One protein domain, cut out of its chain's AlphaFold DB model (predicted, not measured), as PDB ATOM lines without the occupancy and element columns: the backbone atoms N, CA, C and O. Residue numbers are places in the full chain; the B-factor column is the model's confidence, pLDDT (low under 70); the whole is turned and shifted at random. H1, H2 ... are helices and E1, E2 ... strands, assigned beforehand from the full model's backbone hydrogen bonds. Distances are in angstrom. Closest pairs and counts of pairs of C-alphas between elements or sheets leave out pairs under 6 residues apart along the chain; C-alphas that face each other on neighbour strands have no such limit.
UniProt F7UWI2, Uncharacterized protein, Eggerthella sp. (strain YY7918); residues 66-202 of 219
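AT A GLANCE: This is residues 66 to 202 of the 219 residues of an uncharacterized protein of Eggerthella sp. (strain YY7918) (UniProt F7UWI2). A small, twisted three-stranded sheet, E1 to E3, has H3 and the short H4 over one face and the first residues of the long helix H1, 66 to 73, over the other. From there H1 runs away from the sheet as a long arm to H2, and the link of residues 100 to 110 leads back to H3; past H4 a long tail with the small helices H5 and H6 follows. The printed part has 137 residues, with six named helices and three named strands in the order H1 H2 H3 E1 E2 E3 H4 H5 H6. The sheet's order is E1 - E2 - E3, antiparallel, and the class is mixed, helices and strands. The whole is loose, with a radius of gyration of the C-alphas of 18.2 A, and elongated, spanning 62 by 36 by 25 A.

IN THESE COORDINATES: Find C-alpha 66 at (-121.725, 387.157, -32.044); from there H1, residues 66 to 89, runs 34.5 A to C-alpha 89 at (-127.926, 378.651, 0.858). Next come H2, residues 94 to 99, 8.6 A, and H3, residues 111 to 120, 14.0 A. The strands are E1, residues 123 to 130, 19.0 A, which bends by 64 degrees at residue 126; E2, residues 137 to 143, 18.4 A; and E3, residues 149 to 152, 9.7 A. Then look for H4, residues 154 to 158, 6.5 A, H5, residues 165 to 168, 5.3 A, and H6, residues 198 to 202, 6.5 A, ending at (-127.000, 370.117, -31.502).

HOW THE PARTS SIT: The sheet is a meander, each strand the antiparallel neighbour of the one before, and only just strongly twisted, its C-alphas up to 4.1 A off the best plane. In the hairpin of E1 and E2, find N 124 and O 142 within hydrogen-bond range at 2.8 A; in that of E2 and E3, N 141 and O 150 at 2.9 A. H1 is on one face of the sheet and H3 on the opposite face, an arrangement of three layers, with helices on both faces of a sheet. H1 lies over E2 at a height over the sheet of 9.4 A, its closest sheet C-alphas being those of Ala 66 and Ala 151, 5.4 A apart. H3, 8.6 A high over the sheet, lies over E1 and E2, with the C-alphas of Glu 115 and Leu 125 closest at 5.4 A. H4, on the same face as H3, lies over E2 and touches H3, the C-alphas of Ala 118 and Val 157 being closest at 6.4 A. H2 is close to H1 but not clearly touching, the C-alphas of Ile 88 and Arg 94 being closest at 7.2 A. H5 and H6 touch no helix and are not on the sheet. In H1, H2, H3 and H4 every O i to N i+4 pair is within hydrogen-bond range; H6 has 0 of 1, and 0 of 2 O i to N i+3 pairs, and H5 is too short for an O i to N i+4 pair.

THE WHOLE: The C-alphas of Gly 91 and Gly 170 are the two farthest apart, at 62.5 A. The printed part has no cut; the links H2 to H3, 11 residues, and H5 to H6, 29 residues, are long. Mean pLDDT of the printed part is 79.6, and residues 164 to 202 are under 70.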
ATOM      1  N   ALA A  66    -120.409 387.670 -32.418       93.06
ATOM      2  CA  ALA A  66    -121.725 387.157 -32.044       93.06
ATOM      3  C   ALA A  66    -121.598 385.872 -31.213       93.06
ATOM      4  O   ALA A  66    -122.058 385.841 -30.077       93.06
ATOM      5  N   CYS A  67    -120.874 384.863 -31.714       91.44
ATOM      6  CA  CYS A  67    -120.607 383.638 -30.954       91.44
ATOM      7  C   CYS A  67    -119.893 383.918 -29.629       91.44
ATOM      8  O   CYS A  67    -120.239 383.318 -28.615       91.44
ATOM      9  N   TYR A  68    -118.908 384.823 -29.630       93.44
ATOM     10  CA  TYR A  68    -118.219 385.212 -28.404       93.44
ATOM     11  C   TYR A  68    -119.195 385.769 -27.367       93.44
ATOM     12  O   TYR A  68    -119.148 385.351 -26.217       93.44
ATOM     13  N   TRP A  69    -120.062 386.713 -27.746       94.00
ATOM     14  CA  TRP A  69    -120.966 387.359 -26.797       94.00
ATOM     15  C   TRP A  69    -122.010 386.403 -26.248       94.00
ATOM     16  O   TRP A  69    -122.231 386.402 -25.045       94.00
ATOM     17  N   LEU A  70    -122.573 385.549 -27.100       89.69
ATOM     18  CA  LEU A  70    -123.514 384.515 -26.674       89.69
ATOM     19  C   LEU A  70    -122.868 383.544 -25.680       89.69
ATOM     20  O   LEU A  70    -123.439 383.263 -24.630       89.69
ATOM     21  N   LYS A  71    -121.635 383.095 -25.956       88.88
ATOM     22  CA  LYS A  71    -120.889 382.272 -25.000       88.88
ATOM     23  C   LYS A  71    -120.596 383.033 -23.705       88.88
ATOM     24  O   LYS A  71    -120.762 382.479 -22.625       88.88
ATOM     25  N   TRP A  72    -120.165 384.286 -23.810       91.56
ATOM     26  CA  TRP A  72    -119.864 385.117 -22.650       91.56
ATOM     27  C   TRP A  72    -121.096 385.325 -21.765       91.56
ATOM     28  O   TRP A  72    -120.956 385.277 -20.548       91.56
ATOM     29  N   TYR A  73    -122.285 385.515 -22.348       90.75
ATOM     30  CA  TYR A  73    -123.534 385.569 -21.591       90.75
ATOM     31  C   TYR A  73    -123.780 384.260 -20.843       90.75
ATOM     32  O   TYR A  73    -123.927 384.302 -19.627       90.75
ATOM     33  N   SER A  74    -123.724 383.112 -21.528       85.94
ATOM     34  CA  SER A  74    -123.881 381.798 -20.886       85.94
ATOM     35  C   SER A  74    -122.921 381.617 -19.707       85.94
ATOM     36  O   SER A  74    -123.357 381.320 -18.599       85.94
ATOM     37  N   ASP A  75    -121.626 381.865 -19.918       86.25
ATOM     38  CA  ASP A  75    -120.612 381.701 -18.874       86.25
ATOM     39  C   ASP A  75    -120.837 382.691 -17.709       86.25
ATOM     40  O   ASP A  75    -120.663 382.349 -16.540       86.25
ATOM     41  N   SER A  76    -121.247 383.930 -18.009       89.06
ATOM     42  CA  SER A  76    -121.531 384.951 -16.989       89.06
ATOM     43  C   SER A  76    -122.751 384.590 -16.148       89.06
ATOM     44  O   SER A  76    -122.758 384.821 -14.938       89.06
ATOM     45  N   HIS A  77    -123.766 384.003 -16.779       89.12
ATOM     46  CA  HIS A  77    -124.962 383.519 -16.110       89.12
ATOM     47  C   HIS A  77    -124.672 382.352 -15.179       89.12
ATOM     48  O   HIS A  77    -125.189 382.346 -14.068       89.12
ATOM     49  N   ASP A  78    -123.813 381.412 -15.573       88.25
ATOM     50  CA  ASP A  78    -123.436 380.287 -14.711       88.25
ATOM     51  C   ASP A  78    -122.744 380.772 -13.426       88.25
ATOM     52  O   ASP A  78    -123.048 380.310 -12.323       88.25
ATOM     53  N   ILE A  79    -121.851 381.761 -13.549       88.88
ATOM     54  CA  ILE A  79    -121.175 382.386 -12.402       88.88
ATOM     55  C   ILE A  79    -122.183 383.134 -11.522       88.88
ATOM     56  O   ILE A  79    -122.152 383.016 -10.293       88.88
ATOM     57  N   TYR A  80    -123.074 383.907 -12.141       89.75
ATOM     58  CA  TYR A  80    -124.103 384.662 -11.437       89.75
ATOM     59  C   TYR A  80    -125.070 383.739 -10.684       89.75
ATOM     60  O   TYR A  80    -125.330 383.955  -9.499       89.75
ATOM     61  N   ASP A  81    -125.544 382.674 -11.328       90.38
ATOM     62  CA  ASP A  81    -126.431 381.687 -10.722       90.38
ATOM     63  C   ASP A  81    -125.748 380.998  -9.543       90.38
ATOM     64  O   ASP A  81    -126.351 380.878  -8.478       90.38
ATOM     65  N   ALA A  82    -124.477 380.603  -9.679       92.12
ATOM     66  CA  ALA A  82    -123.718 380.018  -8.577       92.12
ATOM     67  C   ALA A  82    -123.623 380.970  -7.371       92.12
ATOM     68  O   ALA A  82    -123.803 380.543  -6.226       92.12
ATOM     69  N   ALA A  83    -123.406 382.268  -7.613       91.62
ATOM     70  CA  ALA A  83    -123.389 383.280  -6.560       91.62
ATOM     71  C   ALA A  83    -124.768 383.446  -5.895       91.62
ATOM     72  O   ALA A  83    -124.863 383.454  -4.668       91.62
ATOM     73  N   VAL A  84    -125.845 383.509  -6.685       92.81
ATOM     74  CA  VAL A  84    -127.225 383.583  -6.178       92.81
ATOM     75  C   VAL A  84    -127.576 382.347  -5.346       92.81
ATOM     76  O   VAL A  84    -128.143 382.479  -4.263       92.81
ATOM     77  N   GLN A  85    -127.216 381.147  -5.805       94.44
ATOM     78  CA  GLN A  85    -127.455 379.909  -5.058       94.44
ATOM     79  C   GLN A  85    -126.683 379.887  -3.739       94.44
ATOM     80  O   GLN A  85    -127.232 379.477  -2.719       94.44
ATOM     81  N   ASN A  86    -125.443 380.385  -3.725       96.00
ATOM     82  CA  ASN A  86    -124.675 380.523  -2.494       96.00
ATOM     83  C   ASN A  86    -125.354 381.486  -1.502       96.00
ATOM     84  O   ASN A  86    -125.473 381.163  -0.323       96.00
ATOM     85  N   MET A  87    -125.864 382.630  -1.967       95.06
ATOM     86  CA  MET A  87    -126.601 383.576  -1.119       95.06
ATOM     87  C   MET A  87    -127.871 382.954  -0.526       95.06
ATOM     88  O   MET A  87    -128.128 383.099   0.669       95.06
ATOM     89  N   ILE A  88    -128.625 382.209  -1.338       95.75
ATOM     90  CA  ILE A  88    -129.828 381.497  -0.888       95.75
ATOM     91  C   ILE A  88    -129.475 380.424   0.146       95.75
ATOM     92  O   ILE A  88    -130.137 380.325   1.178       95.75
ATOM     93  N   ALA A  89    -128.407 379.657  -0.086       95.94
ATOM     94  CA  ALA A  89    -127.926 378.651   0.858       95.94
ATOM     95  C   ALA A  89    -127.482 379.259   2.203       95.94
ATOM     96  O   ALA A  89    -127.604 378.607   3.236       95.94
ATOM     97  N   ASN A  90    -127.029 380.517   2.203       96.06
ATOM     98  CA  ASN A  90    -126.675 381.278   3.405       96.06
ATOM     99  C   ASN A  90    -127.862 382.044   4.026       96.06
ATOM    100  O   ASN A  90    -127.666 382.890   4.896       96.06
ATOM    101  N   GLY A  91    -129.094 381.738   3.610       96.06
ATOM    102  CA  GLY A  91    -130.316 382.227   4.250       96.06
ATOM    103  C   GLY A  91    -130.888 383.523   3.673       96.06
ATOM    104  O   GLY A  91    -131.898 383.993   4.190       96.06
ATOM    105  N   ILE A  92    -130.305 384.082   2.606       95.50
ATOM    106  CA  ILE A  92    -130.874 385.251   1.923       95.50
ATOM    107  C   ILE A  92    -132.045 384.799   1.049       95.50
ATOM    108  O   ILE A  92    -131.921 383.937   0.179       95.50
ATOM    109  N   THR A  93    -133.215 385.388   1.251       95.12
ATOM    110  CA  THR A  93    -134.410 385.046   0.479       95.12
ATOM    111  C   THR A  93    -134.367 385.659  -0.920       95.12
ATOM    112  O   THR A  93    -133.802 386.728  -1.146       95.12
ATOM    113  N   ARG A  94    -135.056 385.037  -1.890       91.44
ATOM    114  CA  ARG A  94    -135.189 385.618  -3.242       91.44
ATOM    115  C   ARG A  94    -135.793 387.025  -3.212       91.44
ATOM    116  O   ARG A  94    -135.400 387.857  -4.019       91.44
ATOM    117  N   ARG A  95    -136.725 387.293  -2.286       93.62
ATOM    118  CA  ARG A  95    -137.324 388.623  -2.098       93.62
ATOM    119  C   ARG A  95    -136.256 389.657  -1.746       93.62
ATOM    120  O   ARG A  95    -136.203 390.688  -2.400       93.62
ATOM    121  N   GLU A  96    -135.388 389.359  -0.781       93.50
ATOM    122  CA  GLU A  96    -134.287 390.255  -0.401       93.50
ATOM    123  C   GLU A  96    -133.314 390.472  -1.562       93.50
ATOM    124  O   GLU A  96    -132.886 391.597  -1.793       93.50
ATOM    125  N   LEU A  97    -133.025 389.433  -2.351       93.12
ATOM    126  CA  LEU A  97    -132.187 389.577  -3.545       93.12
ATOM    127  C   LEU A  97    -132.823 390.478  -4.615       93.12
ATOM    128  O   LEU A  97    -132.103 391.228  -5.269       93.12
ATOM    129  N   TYR A  98    -134.146 390.432  -4.799       92.00
ATOM    130  CA  TYR A  98    -134.852 391.379  -5.675       92.00
ATOM    131  C   TYR A  98    -134.840 392.801  -5.102       92.00
ATOM    132  O   TYR A  98    -134.576 393.750  -5.836       92.00
ATOM    133  N   GLU A  99    -135.089 392.960  -3.801       92.50
ATOM    134  CA  GLU A  99    -135.084 394.263  -3.117       92.50
ATOM    135  C   GLU A  99    -133.704 394.935  -3.159       92.50
ATOM    136  O   GLU A  99    -133.610 396.152  -3.289       92.50
ATOM    137  N   GLN A 100    -132.633 394.141  -3.116       91.00
ATOM    138  CA  GLN A 100    -131.249 394.605  -3.249       91.00
ATOM    139  C   GLN A 100    -130.818 394.812  -4.710       91.00
ATOM    140  O   GLN A 100    -129.698 395.254  -4.961       91.00
ATOM    141  N   GLY A 101    -131.671 394.472  -5.680       88.56
ATOM    142  CA  GLY A 101    -131.349 394.545  -7.105       88.56
ATOM    143  C   GLY A 101    -130.311 393.519  -7.567       88.56
ATOM    144  O   GLY A 101    -129.799 393.641  -8.678       88.56
ATOM    145  N   VAL A 102    -130.001 392.509  -6.744       87.75
ATOM    146  CA  VAL A 102    -129.160 391.376  -7.149       87.75
ATOM    147  C   VAL A 102    -129.895 390.594  -8.224       87.75
ATOM    148  O   VAL A 102    -129.361 390.435  -9.316       87.75
ATOM    149  N   LEU A 103    -131.129 390.161  -7.938       87.25
ATOM    150  CA  LEU A 103    -132.039 389.579  -8.923       87.25
ATOM    151  C   LEU A 103    -132.793 390.695  -9.644       87.25
ATOM    152  O   LEU A 103    -133.339 391.604  -9.023       87.25
ATOM    153  N   THR A 104    -132.877 390.595 -10.965       81.62
ATOM    154  CA  THR A 104    -133.622 391.543 -11.798       81.62
ATOM    155  C   THR A 104    -134.527 390.787 -12.760       81.62
ATOM    156  O   THR A 104    -134.182 389.715 -13.255       81.62
ATOM    157  N   LEU A 105    -135.723 391.327 -13.004       76.75
ATOM    158  CA  LEU A 105    -136.610 390.817 -14.047       76.75
ATOM    159  C   LEU A 105    -136.058 391.264 -15.399       76.75
ATOM    160  O   LEU A 105    -136.270 392.399 -15.825       76.75
ATOM    161  N   GLN A 106    -135.308 390.373 -16.034       80.81
ATOM    162  CA  GLN A 106    -134.756 390.598 -17.361       80.81
ATOM    163  C   GLN A 106    -135.805 390.307 -18.429       80.81
ATOM    164  O   GLN A 106    -136.618 389.388 -18.300       80.81
ATOM    165  N   ARG A 107    -135.780 391.103 -19.496       85.50
ATOM    166  CA  ARG A 107    -136.549 390.839 -20.707       85.50
ATOM    167  C   ARG A 107    -135.717 391.147 -21.932       85.50
ATOM    168  O   ARG A 107    -134.892 392.055 -21.935       85.50
ATOM    169  N   ASP A 108    -136.057 390.429 -22.976       84.31
ATOM    170  CA  ASP A 108    -135.606 390.645 -24.333       84.31
ATOM    171  C   ASP A 108    -135.922 392.055 -24.849       84.31
ATOM    172  O   ASP A 108    -137.034 392.578 -24.676       84.31
ATOM    173  N   MET A 109    -134.957 392.664 -25.540       86.44
ATOM    174  CA  MET A 109    -135.176 393.901 -26.289       86.44
ATOM    175  C   MET A 109    -136.064 393.643 -27.502       86.44
ATOM    176  O   MET A 109    -135.754 392.796 -28.328       86.44
ATOM    177  N   SER A 110    -137.148 394.379 -27.703       88.44
ATOM    178  CA  SER A 110    -137.874 394.299 -28.981       88.44
ATOM    179  C   SER A 110    -137.010 394.786 -30.158       88.44
ATOM    180  O   SER A 110    -136.004 395.481 -29.969       88.44
ATOM    181  N   TRP A 111    -137.421 394.455 -31.389       87.81
ATOM    182  CA  TRP A 111    -136.784 395.005 -32.592       87.81
ATOM    183  C   TRP A 111    -136.792 396.535 -32.557       87.81
ATOM    184  O   TRP A 111    -135.740 397.153 -32.658       87.81
ATOM    185  N   ASN A 112    -137.952 397.143 -32.284       89.62
ATOM    186  CA  ASN A 112    -138.108 398.599 -32.212       89.62
ATOM    187  C   ASN A 112    -137.199 399.247 -31.157       89.62
ATOM    188  O   ASN A 112    -136.645 400.322 -31.379       89.62
ATOM    189  N   GLU A 113    -137.032 398.612 -29.993       92.69
ATOM    190  CA  GLU A 113    -136.115 399.110 -28.963       92.69
ATOM    191  C   GLU A 113    -134.658 399.047 -29.421       92.69
ATOM    192  O   GLU A 113    -133.908 399.998 -29.194       92.69
ATOM    193  N   SER A 114    -134.282 397.958 -30.089       92.69
ATOM    194  CA  SER A 114    -132.932 397.735 -30.611       92.69
ATOM    195  C   SER A 114    -132.609 398.668 -31.774       92.69
ATOM    196  O   SER A 114    -131.520 399.231 -31.834       92.69
ATOM    197  N   GLU A 115    -133.571 398.890 -32.664       92.94
ATOM    198  CA  GLU A 115    -133.456 399.802 -33.797       92.94
ATOM    199  C   GLU A 115    -133.334 401.244 -33.311       92.94
ATOM    200  O   GLU A 115    -132.442 401.976 -33.738       92.94
ATOM    201  N   ARG A 116    -134.165 401.641 -32.342       95.38
ATOM    202  CA  ARG A 116    -134.069 402.960 -31.713       95.38
ATOM    203  C   ARG A 116    -132.703 403.172 -31.061       95.38
ATOM    204  O   ARG A 116    -132.124 404.240 -31.247       95.38
ATOM    205  N   LEU A 117    -132.193 402.179 -30.328       95.75
ATOM    206  CA  LEU A 117    -130.859 402.234 -29.724       95.75
ATOM    207  C   LEU A 117    -129.769 402.390 -30.795       95.75
ATOM    208  O   LEU A 117    -128.944 403.295 -30.694       95.75
ATOM    209  N   ALA A 118    -129.787 401.555 -31.838       94.75
ATOM    210  CA  ALA A 118    -128.820 401.621 -32.932       94.75
ATOM    211  C   ALA A 118    -128.827 403.002 -33.610       94.75
ATOM    212  O   ALA A 118    -127.778 403.648 -33.703       94.75
ATOM    213  N   ASN A 119    -130.010 403.494 -33.984       93.81
ATOM    214  CA  ASN A 119    -130.180 404.773 -34.672       93.81
ATOM    215  C   ASN A 119    -129.694 405.952 -33.817       93.81
ATOM    216  O   ASN A 119    -128.966 406.814 -34.310       93.81
ATOM    217  N   GLN A 120    -130.034 405.976 -32.522       95.44
ATOM    218  CA  GLN A 120    -129.563 407.008 -31.587       95.44
ATOM    219  C   GLN A 120    -128.035 407.014 -31.440       95.44
ATOM    220  O   GLN A 120    -127.436 408.071 -31.243       95.44
ATOM    221  N   SER A 121    -127.400 405.854 -31.597       94.19
ATOM    222  CA  SER A 121    -125.945 405.689 -31.551       94.19
ATOM    223  C   SER A 121    -125.249 405.819 -32.919       94.19
ATOM    224  O   SER A 121    -124.032 405.641 -33.007       94.19
ATOM    225  N   GLY A 122    -125.976 406.178 -33.986       91.75
ATOM    226  CA  GLY A 122    -125.419 406.409 -35.327       91.75
ATOM    227  C   GLY A 122    -125.167 405.137 -36.144       91.75
ATOM    228  O   GLY A 122    -124.228 405.084 -36.953       91.75
ATOM    229  N   TYR A 123    -125.980 404.111 -35.915       92.56
ATOM    230  CA  TYR A 123    -125.944 402.832 -36.609       92.56
ATOM    231  C   TYR A 123    -127.291 402.489 -37.241       92.56
ATOM    232  O   TYR A 123    -128.325 402.727 -36.631       92.56
ATOM    233  N   ASP A 124    -127.262 401.828 -38.395       91.31
ATOM    234  CA  ASP A 124    -128.392 401.047 -38.894       91.31
ATOM    235  C   ASP A 124    -128.424 399.700 -38.150       91.31
ATOM    236  O   ASP A 124    -127.389 399.025 -38.049       91.31
ATOM    237  N   LEU A 125    -129.594 399.275 -37.664       91.50
ATOM    238  CA  LEU A 125    -129.794 397.898 -37.202       91.50
ATOM    239  C   LEU A 125    -129.935 396.972 -38.417       91.50
ATOM    240  O   LEU A 125    -130.799 397.172 -39.266       91.50
ATOM    241  N   ILE A 126    -129.084 395.951 -38.494       88.88
ATOM    242  CA  ILE A 126    -129.091 394.947 -39.565       88.88
ATOM    243  C   ILE A 126    -129.796 393.675 -39.101       88.88
ATOM    244  O   ILE A 126    -130.610 393.115 -39.829       88.88
ATOM    245  N   ASP A 127    -129.487 393.212 -37.890       88.12
ATOM    246  CA  ASP A 127    -130.104 392.020 -37.315       88.12
ATOM    247  C   ASP A 127    -130.043 392.031 -35.786       88.12
ATOM    248  O   ASP A 127    -129.292 392.808 -35.190       88.12
ATOM    249  N   LEU A 128    -130.815 391.153 -35.152       87.88
ATOM    250  CA  LEU A 128    -130.869 391.005 -33.700       87.88
ATOM    251  C   LEU A 128    -130.883 389.522 -33.341       87.88
ATOM    252  O   LEU A 128    -131.820 388.810 -33.684       87.88
ATOM    253  N   ILE A 129    -129.846 389.074 -32.638       86.56
ATOM    254  CA  ILE A 129    -129.671 387.683 -32.226       86.56
ATOM    255  C   ILE A 129    -130.040 387.560 -30.749       86.56
ATOM    256  O   ILE A 129    -129.518 388.307 -29.920       86.56
ATOM    257  N   ARG A 130    -130.904 386.589 -30.438       86.25
ATOM    258  CA  ARG A 130    -131.258 386.186 -29.072       86.25
ATOM    259  C   ARG A 130    -130.318 385.096 -28.571       86.25
ATOM    260  O   ARG A 130    -130.062 384.137 -29.303       86.25
ATOM    261  N   GLY A 131    -129.840 385.233 -27.341       82.25
ATOM    262  CA  GLY A 131    -129.220 384.143 -26.599       82.25
ATOM    263  C   GLY A 131    -130.235 383.235 -25.911       82.25
ATOM    264  O   GLY A 131    -131.432 383.277 -26.196       82.25
ATOM    265  N   ASP A 132    -129.727 382.387 -25.018       82.62
ATOM    266  CA  ASP A 132    -130.523 381.349 -24.357       82.62
ATOM    267  C   ASP A 132    -131.397 381.905 -23.223       82.62
ATOM    268  O   ASP A 132    -132.393 381.279 -22.849       82.62
ATOM    269  N   ARG A 133    -131.042 383.071 -22.665       82.31
ATOM    270  CA  ARG A 133    -131.784 383.719 -21.578       82.31
ATOM    271  C   ARG A 133    -132.286 385.109 -21.972       82.31
ATOM    272  O   ARG A 133    -131.697 385.757 -22.838       82.31
ATOM    273  N   PRO A 134    -133.354 385.598 -21.309       84.75
ATOM    274  CA  PRO A 134    -133.835 386.950 -21.532       84.75
ATOM    275  C   PRO A 134    -132.730 387.986 -21.335       84.75
ATOM    276  O   PRO A 134    -132.017 387.908 -20.338       84.75
ATOM    277  N   SER A 135    -132.673 388.961 -22.244       85.19
ATOM    278  CA  SER A 135    -131.668 390.039 -22.322       85.19
ATOM    279  C   SER A 135    -130.261 389.657 -22.801       85.19
ATOM    280  O   SER A 135    -129.404 390.541 -22.915       85.19
ATOM    281  N   ASP A 136    -130.047 388.407 -23.232       89.25
ATOM    282  CA  ASP A 136    -128.830 387.967 -23.937       89.25
ATOM    283  C   ASP A 136    -128.822 388.422 -25.401       89.25
ATOM    284  O   ASP A 136    -128.639 387.647 -26.343       89.25
ATOM    285  N   ASP A 137    -129.051 389.711 -25.602       91.25
ATOM    286  CA  ASP A 137    -129.204 390.304 -26.914       91.25
ATOM    287  C   ASP A 137    -127.846 390.651 -27.521       91.25
ATOM    288  O   ASP A 137    -126.962 391.233 -26.877       91.25
ATOM    289  N   VAL A 138    -127.692 390.319 -28.802       93.69
ATOM    290  CA  VAL A 138    -126.569 390.748 -29.635       93.69
ATOM    291  C   VAL A 138    -127.113 391.412 -30.894       93.69
ATOM    292  O   VAL A 138    -127.754 390.780 -31.729       93.69
ATOM    293  N   LEU A 139    -126.820 392.698 -31.050       94.25
ATOM    294  CA  LEU A 139    -127.231 393.503 -32.191       94.25
ATOM    295  C   LEU A 139    -126.162 393.423 -33.283       94.25
ATOM    296  O   LEU A 139    -124.970 393.632 -33.030       94.25
ATOM    297  N   ILE A 140    -126.590 393.168 -34.515       93.25
ATOM    298  CA  ILE A 140    -125.764 393.336 -35.708       93.25
ATOM    299  C   ILE A 140    -126.045 394.727 -36.253       93.25
ATOM    300  O   ILE A 140    -127.151 395.016 -36.702       93.25
ATOM    301  N   VAL A 141    -125.045 395.599 -36.197       93.38
ATOM    302  CA  VAL A 141    -125.185 397.021 -36.524       93.38
ATOM    303  C   VAL A 141    -124.227 397.430 -37.631       93.38
ATOM    304  O   VAL A 141    -123.090 396.956 -37.670       93.38
ATOM    305  N   LYS A 142    -124.655 398.339 -38.513       91.31
ATOM    306  CA  LYS A 142    -123.817 398.960 -39.551       91.31
ATOM    307  C   LYS A 142    -123.673 400.448 -39.273       91.31
ATOM    308  O   LYS A 142    -124.653 401.168 -39.156       91.31
ATOM    309  N   CYS A 143    -122.442 400.933 -39.141       91.38
ATOM    310  CA  CYS A 143    -122.206 402.349 -38.866       91.38
ATOM    311  C   CYS A 143    -122.641 403.203 -40.060       91.38
ATOM    312  O   CYS A 143    -122.104 403.031 -41.154       91.38
ATOM    313  N   MET A 144    -123.525 404.174 -39.830       87.75
ATOM    314  CA  MET A 144    -124.017 405.073 -40.881       87.75
ATOM    315  C   MET A 144    -122.904 405.963 -41.462       87.75
ATOM    316  O   MET A 144    -122.982 406.382 -42.610       87.75
ATOM    317  N   ALA A 145    -121.849 406.248 -40.686       84.81
ATOM    318  CA  ALA A 145    -120.760 407.130 -41.113       84.81
ATOM    319  C   ALA A 145    -119.664 406.412 -41.916       84.81
ATOM    320  O   ALA A 145    -119.158 406.961 -42.889       84.81
ATOM    321  N   CYS A 146    -119.259 405.208 -41.497       84.31
ATOM    322  CA  CYS A 146    -118.120 404.507 -42.106       84.31
ATOM    323  C   CYS A 146    -118.478 403.183 -42.786       84.31
ATOM    324  O   CYS A 146    -117.603 402.585 -43.398       84.31
ATOM    325  N   GLY A 147    -119.716 402.699 -42.658       85.75
ATOM    326  CA  GLY A 147    -120.171 401.441 -43.257       85.75
ATOM    327  C   GLY A 147    -119.721 400.167 -42.531       85.75
ATOM    328  O   GLY A 147    -120.136 399.074 -42.912       85.75
ATOM    329  N   ARG A 148    -118.931 400.267 -41.451       89.81
ATOM    330  CA  ARG A 148    -118.481 399.096 -40.679       89.81
ATOM    331  C   ARG A 148    -119.667 398.360 -40.050       89.81
ATOM    332  O   ARG A 148    -120.376 398.941 -39.229       89.81
ATOM    333  N   GLN A 149    -119.809 397.080 -40.383       92.25
ATOM    334  CA  GLN A 149    -120.770 396.153 -39.771       92.25
ATOM    335  C   GLN A 149    -120.129 395.355 -38.630       92.25
ATOM    336  O   GLN A 149    -119.007 394.864 -38.774       92.25
ATOM    337  N   SER A 150    -120.806 395.221 -37.492       93.62
ATOM    338  CA  SER A 150    -120.267 394.560 -36.296       93.62
ATOM    339  C   SER A 150    -121.366 393.935 -35.436       93.62
ATOM    340  O   SER A 150    -122.487 394.430 -35.413       93.62
ATOM    341  N   ALA A 151    -121.016 392.874 -34.704       94.62
ATOM    342  CA  ALA A 151    -121.862 392.271 -33.673       94.62
ATOM    343  C   ALA A 151    -121.517 392.858 -32.295       94.62
ATOM    344  O   ALA A 151    -120.356 392.808 -31.872       94.62
ATOM    345  N   MET A 152    -122.503 393.420 -31.600       95.88
ATOM    346  CA  MET A 152    -122.318 394.191 -30.367       95.88
ATOM    347  C   MET A 152    -123.417 393.886 -29.350       95.88
ATOM    348  O   MET A 152    -124.561 393.654 -29.728       95.88
ATOM    349  N   ARG A 153    -123.096 393.929 -28.055       95.31
ATOM    350  CA  ARG A 153    -124.124 393.940 -27.003       95.31
ATOM    351  C   ARG A 153    -124.812 395.312 -26.972       95.31
ATOM    352  O   ARG A 153    -124.177 396.293 -27.375       95.31
ATOM    353  N   PRO A 154    -126.042 395.437 -26.443       94.56
ATOM    354  CA  PRO A 154    -126.733 396.722 -26.327       94.56
ATOM    355  C   PRO A 154    -125.878 397.825 -25.684       94.56
ATOM    356  O   PRO A 154    -125.818 398.948 -26.184       94.56
ATOM    357  N   GLN A 155    -125.142 397.495 -24.620       92.25
ATOM    358  CA  GLN A 155    -124.276 398.448 -23.919       92.25
ATOM    359  C   GLN A 155    -123.101 398.907 -24.791       92.25
ATOM    360  O   GLN A 155    -122.695 400.060 -24.695       92.25
ATOM    361  N   ASP A 156    -122.575 398.040 -25.660       94.69
ATOM    362  CA  ASP A 156    -121.478 398.387 -26.570       94.69
ATOM    363  C   ASP A 156    -121.973 399.265 -27.734       94.69
ATOM    364  O   ASP A 156    -121.266 400.177 -28.163       94.69
ATOM    365  N   VAL A 157    -123.203 399.035 -28.217       95.62
ATOM    366  CA  VAL A 157    -123.842 399.879 -29.245       95.62
ATOM    367  C   VAL A 157    -123.975 401.318 -28.752       95.62
ATOM    368  O   VAL A 157    -123.662 402.244 -29.504       95.62
ATOM    369  N   ALA A 158    -124.354 401.506 -27.483       93.06
ATOM    370  CA  ALA A 158    -124.559 402.820 -26.879       93.06
ATOM    371  C   ALA A 158    -123.328 403.747 -26.980       93.06
ATOM    372  O   ALA A 158    -123.492 404.959 -27.116       93.06
ATOM    373  N   PHE A 159    -122.106 403.195 -26.982       90.44
ATOM    374  CA  PHE A 159    -120.865 403.974 -27.108       90.44
ATOM    375  C   PHE A 159    -120.616 404.542 -28.512       90.44
ATOM    376  O   PHE A 159    -119.808 405.458 -28.670       90.44
ATOM    377  N   GLY A 160    -121.294 404.030 -29.540       88.38
ATOM    378  CA  GLY A 160    -121.098 404.483 -30.912       88.38
ATOM    379  C   GLY A 160    -119.856 403.894 -31.588       88.38
ATOM    380  O   GLY A 160    -119.105 403.083 -31.041       88.38
ATOM    381  N   CYS A 161    -119.660 404.258 -32.855       89.12
ATOM    382  CA  CYS A 161    -118.548 403.744 -33.647       89.12
ATOM    383  C   CYS A 161    -117.265 404.520 -33.355       89.12
ATOM    384  O   CYS A 161    -117.244 405.744 -33.392       89.12
ATOM    385  N   THR A 162    -116.157 403.798 -33.202       86.50
ATOM    386  CA  THR A 162    -114.808 404.368 -33.050       86.50
ATOM    387  C   THR A 162    -114.269 405.053 -34.318       86.50
ATOM    388  O   THR A 162    -113.086 405.384 -34.377       86.50
ATOM    389  N   CYS A 163    -115.066 405.196 -35.383       82.19
ATOM    390  CA  CYS A 163    -114.629 405.903 -36.582       82.19
ATOM    391  C   CYS A 163    -114.518 407.406 -36.294       82.19
ATOM    392  O   CYS A 163    -115.449 408.026 -35.780       82.19
ATOM    393  N   ASN A 164    -113.390 408.013 -36.665       66.38
ATOM    394  CA  ASN A 164    -113.230 409.458 -36.560       66.38
ATOM    395  C   ASN A 164    -114.030 410.142 -37.682       66.38
ATOM    396  O   ASN A 164    -113.594 410.138 -38.831       66.38
ATOM    397  N   LYS A 165    -115.188 410.731 -37.350       58.50
ATOM    398  CA  LYS A 165    -116.064 411.428 -38.312       58.50
ATOM    399  C   LYS A 165    -115.338 412.549 -39.078       58.50
ATOM    400  O   LYS A 165    -115.645 412.764 -40.244       58.50
ATOM    401  N   ALA A 166    -114.349 413.214 -38.471       51.22
ATOM    402  CA  ALA A 166    -113.579 414.284 -39.118       51.22
ATOM    403  C   ALA A 166    -112.581 413.763 -40.171       51.22
ATOM    404  O   ALA A 166    -112.290 414.457 -41.137       51.22
ATOM    405  N   ALA A 167    -112.103 412.521 -40.033       51.06
ATOM    406  CA  ALA A 167    -111.209 411.881 -41.005       51.06
ATOM    407  C   ALA A 167    -111.957 411.238 -42.195       51.06
ATOM    408  O   ALA A 167    -111.327 410.658 -43.072       51.06
ATOM    409  N   MET A 168    -113.295 411.316 -42.218       51.75
ATOM    410  CA  MET A 168    -114.180 410.648 -43.187       51.75
ATOM    411  C   MET A 168    -114.716 411.604 -44.273       51.75
ATOM    412  O   MET A 168    -115.699 411.291 -44.937       51.75
ATOM    413  N   GLN A 169    -114.076 412.760 -44.496       42.88
ATOM    414  CA  GLN A 169    -114.426 413.737 -45.550       42.88
ATOM    415  C   GLN A 169    -114.131 413.251 -46.993       42.88
ATOM    416  O   GLN A 169    -113.989 414.059 -47.905       42.88
ATOM    417  N   GLY A 170    -114.047 411.935 -47.219       41.28
ATOM    418  CA  GLY A 170    -113.612 411.331 -48.483       41.28
ATOM    419  C   GLY A 170    -114.336 410.040 -48.874       41.28
ATOM    420  O   GLY A 170    -113.766 409.239 -49.605       41.28
ATOM    421  N   GLY A 171    -115.570 409.828 -48.408       42.09
ATOM    422  CA  GLY A 171    -116.390 408.681 -48.816       42.09
ATOM    423  C   GLY A 171    -116.200 407.437 -47.943       42.09
ATOM    424  O   GLY A 171    -115.184 407.260 -47.277       42.09
ATOM    425  N   VAL A 172    -117.243 406.609 -47.895       49.19
ATOM    426  CA  VAL A 172    -117.397 405.448 -47.004       49.19
ATOM    427  C   VAL A 172    -116.242 404.447 -47.219       49.19
ATOM    428  O   VAL A 172    -116.179 403.852 -48.292       49.19
ATOM    429  N   PRO A 173    -115.319 404.228 -46.257       58.56
ATOM    430  CA  PRO A 173    -114.137 403.395 -46.499       58.56
ATOM    431  C   PRO A 173    -114.359 401.897 -46.239       58.56
ATOM    432  O   PRO A 173    -113.428 401.118 -46.435       58.56
ATOM    433  N   PHE A 174    -115.550 401.481 -45.791       64.12
ATOM    434  CA  PHE A 174    -115.894 400.073 -45.571       64.12
ATOM    435  C   PHE A 174    -117.248 399.732 -46.197       64.12
ATOM    436  O   PHE A 174    -118.231 400.431 -45.951       64.12
ATOM    437  N   GLY A 175    -117.319 398.616 -46.927       53.28
ATOM    438  CA  GLY A 175    -118.581 397.914 -47.129       53.28
ATOM    439  C   GLY A 175    -119.581 398.607 -48.059       53.28
ATOM    440  O   GLY A 175    -120.647 399.017 -47.578       53.28
ATOM    441  N   SER A 176    -119.306 398.709 -49.369       54.97
ATOM    442  CA  SER A 176    -120.427 398.826 -50.329       54.97
ATOM    443  C   SER A 176    -121.272 397.546 -50.303       54.97
ATOM    444  O   SER A 176    -122.464 397.578 -50.601       54.97
ATOM    445  N   GLU A 177    -120.678 396.451 -49.827       62.44
ATOM    446  CA  GLU A 177    -121.341 395.244 -49.372       62.44
ATOM    447  C   GLU A 177    -122.326 395.591 -48.231       62.44
ATOM    448  O   GLU A 177    -121.973 395.806 -47.065       62.44
ATOM    449  N   ARG A 178    -123.609 395.729 -48.576       56.06
ATOM    450  CA  ARG A 178    -124.734 395.727 -47.633       56.06
ATOM    451  C   ARG A 178    -125.423 394.380 -47.808       56.06
ATOM    452  O   ARG A 178    -125.950 394.116 -48.883       56.06
ATOM    453  N   LYS A 179    -125.436 393.541 -46.768       55.28
ATOM    454  CA  LYS A 179    -126.382 392.426 -46.759       55.28
ATOM    455  C   LYS A 179    -127.747 393.003 -46.437       55.28
ATOM    456  O   LYS A 179    -127.924 393.627 -45.390       55.28
ATOM    457  N   GLU A 180    -128.689 392.829 -47.349       56.41
ATOM    458  CA  GLU A 180    -130.083 393.056 -47.016       56.41
ATOM    459  C   GLU A 180    -130.528 391.935 -46.074       56.41
ATOM    460  O   GLU A 180    -130.215 390.761 -46.315       56.41
ATOM    461  N   PRO A 181    -131.182 392.272 -44.954       55.75
ATOM    462  CA  PRO A 181    -131.674 391.259 -44.048       55.75
ATOM    463  C   PRO A 181    -132.634 390.324 -44.803       55.75
ATOM    464  O   PRO A 181    -133.511 390.784 -45.525       55.75
ATOM    465  N   SER A 182    -132.504 389.005 -44.632       54.81
ATOM    466  CA  SER A 182    -133.299 388.013 -45.388       54.81
ATOM    467  C   SER A 182    -134.804 388.033 -45.085       54.81
ATOM    468  O   SER A 182    -135.573 387.319 -45.717       54.81
ATOM    469  N   VAL A 183    -135.212 388.825 -44.095       55.62
ATOM    470  CA  VAL A 183    -136.605 389.080 -43.712       55.62
ATOM    471  C   VAL A 183    -136.806 390.593 -43.822       55.62
ATOM    472  O   VAL A 183    -135.994 391.299 -43.214       55.62
ATOM    473  N   PRO A 184    -137.818 391.097 -44.548       61.94
ATOM    474  CA  PRO A 184    -138.111 392.528 -44.642       61.94
ATOM    475  C   PRO A 184    -138.294 393.179 -43.267       61.94
ATOM    476  O   PRO A 184    -138.732 392.526 -42.320       61.94
ATOM    477  N   LEU A 185    -137.931 394.457 -43.133       61.09
ATOM    478  CA  LEU A 185    -137.945 395.161 -41.843       61.09
ATOM    479  C   LEU A 185    -139.360 395.257 -41.257       61.09
ATOM    480  O   LEU A 185    -139.554 395.059 -40.060       61.09
ATOM    481  N   GLU A 186    -140.351 395.491 -42.110       61.81
ATOM    482  CA  GLU A 186    -141.776 395.573 -41.784       61.81
ATOM    483  C   GLU A 186    -142.346 394.292 -41.146       61.81
ATOM    484  O   GLU A 186    -143.309 394.355 -40.371       61.81
ATOM    485  N   ASP A 187    -141.710 393.147 -41.397       64.44
ATOM    486  CA  ASP A 187    -142.113 391.844 -40.870       64.44
ATOM    487  C   ASP A 187    -141.412 391.500 -39.541       64.44
ATOM    488  O   ASP A 187    -141.788 390.548 -38.851       64.44
ATOM    489  N   ARG A 188    -140.432 392.308 -39.109       65.38
ATOM    490  CA  ARG A 188    -139.628 392.099 -37.888       65.38
ATOM    491  C   ARG A 188    -140.247 392.765 -36.660       65.38
ATOM    492  O   ARG A 188    -139.602 393.518 -35.938       65.38
ATOM    493  N   LYS A 189    -141.520 392.470 -36.378       61.12
ATOM    494  CA  LYS A 189    -142.217 392.988 -35.175       61.12
ATOM    495  C   LYS A 189    -141.599 392.479 -33.870       61.12
ATOM    496  O   LYS A 189    -141.640 393.146 -32.839       61.12
ATOM    497  N   ILE A 190    -141.037 391.281 -33.930       60.81
ATOM    498  CA  ILE A 190    -140.224 390.656 -32.894       60.81
ATOM    499  C   ILE A 190    -138.859 390.446 -33.539       60.81
ATOM    500  O   ILE A 190    -138.797 390.224 -34.752       60.81
ATOM    501  N   ALA A 191    -137.784 390.530 -32.747       54.25
ATOM    502  CA  ALA A 191    -136.469 390.093 -33.198       54.25
ATOM    503  C   ALA A 191    -136.643 388.764 -33.936       54.25
ATOM    504  O   ALA A 191    -137.167 387.831 -33.313       54.25
ATOM    505  N   PRO A 192    -136.307 388.666 -35.237       52.91
ATOM    506  CA  PRO A 192    -136.257 387.354 -35.834       52.91
ATOM    507  C   PRO A 192    -135.296 386.586 -34.940       52.91
ATOM    508  O   PRO A 192    -134.176 387.035 -34.705       52.91
ATOM    509  N   CYS A 193    -135.732 385.459 -34.384       45.25
ATOM    510  CA  CYS A 193    -134.748 384.474 -34.001       45.25
ATOM    511  C   CYS A 193    -134.061 384.173 -35.329       45.25
ATOM    512  O   CYS A 193    -134.615 383.411 -36.122       45.25
ATOM    513  N   THR A 194    -132.926 384.827 -35.636       40.44
ATOM    514  CA  THR A 194    -131.974 384.285 -36.603       40.44
ATOM    515  C   THR A 194    -131.936 382.824 -36.208       40.44
ATOM    516  O   THR A 194    -131.663 382.614 -35.020       40.44
ATOM    517  N   PRO A 195    -132.409 381.883 -37.065       38.22
ATOM    518  CA  PRO A 195    -132.765 380.535 -36.650       38.22
ATOM    519  C   PRO A 195    -131.692 380.103 -35.694       38.22
ATOM    520  O   PRO A 195    -130.509 380.176 -36.043       38.22
ATOM    521  N   GLY A 196    -132.129 379.932 -34.445       36.53
ATOM    522  CA  GLY A 196    -131.227 380.063 -33.328       36.53
ATOM    523  C   GLY A 196    -130.125 379.034 -33.436       36.53
ATOM    524  O   GLY A 196    -130.017 378.219 -34.355       36.53
ATOM    525  N   ALA A 197    -129.386 378.954 -32.364       40.03
ATOM    526  CA  ALA A 197    -128.710 377.754 -31.952       40.03
ATOM    527  C   ALA A 197    -129.498 376.411 -32.064       40.03
ATOM    528  O   ALA A 197    -129.033 375.454 -31.480       40.03
ATOM    529  N   ALA A 198    -130.589 376.219 -32.824       39.59
ATOM    530  CA  ALA A 198    -131.025 374.883 -33.242       39.59
ATOM    531  C   ALA A 198    -129.836 374.054 -33.790       39.59
ATOM    532  O   ALA A 198    -129.735 372.863 -33.515       39.59
ATOM    533  N   GLY A 199    -128.876 374.700 -34.475       40.12
ATOM    534  CA  GLY A 199    -127.616 374.082 -34.918       40.12
ATOM    535  C   GLY A 199    -126.429 374.166 -33.940       40.12
ATOM    536  O   GLY A 199    -125.540 373.318 -33.996       40.12
ATOM    537  N   ILE A 200    -126.390 375.152 -33.035       43.47
ATOM    538  CA  ILE A 200    -125.297 375.309 -32.047       43.47
ATOM    539  C   ILE A 200    -125.549 374.413 -30.816       43.47
ATOM    540  O   ILE A 200    -124.613 373.783 -30.321       43.47
ATOM    541  N   ASN A 201    -126.810 374.231 -30.417       40.78
ATOM    542  CA  ASN A 201    -127.238 373.324 -29.349       40.78
ATOM    543  C   ASN A 201    -127.105 371.852 -29.761       40.78
ATOM    544  O   ASN A 201    -126.600 371.072 -28.966       40.78
ATOM    545  N   ALA A 202    -127.316 371.477 -31.030       45.69
ATOM    546  CA  ALA A 202    -127.000 370.117 -31.502       45.69
ATOM    547  C   ALA A 202    -125.486 369.769 -31.477       45.69
ATOM    548  O   ALA A 202    -125.091 368.604 -31.630       45.69
TER     549      ALA A 202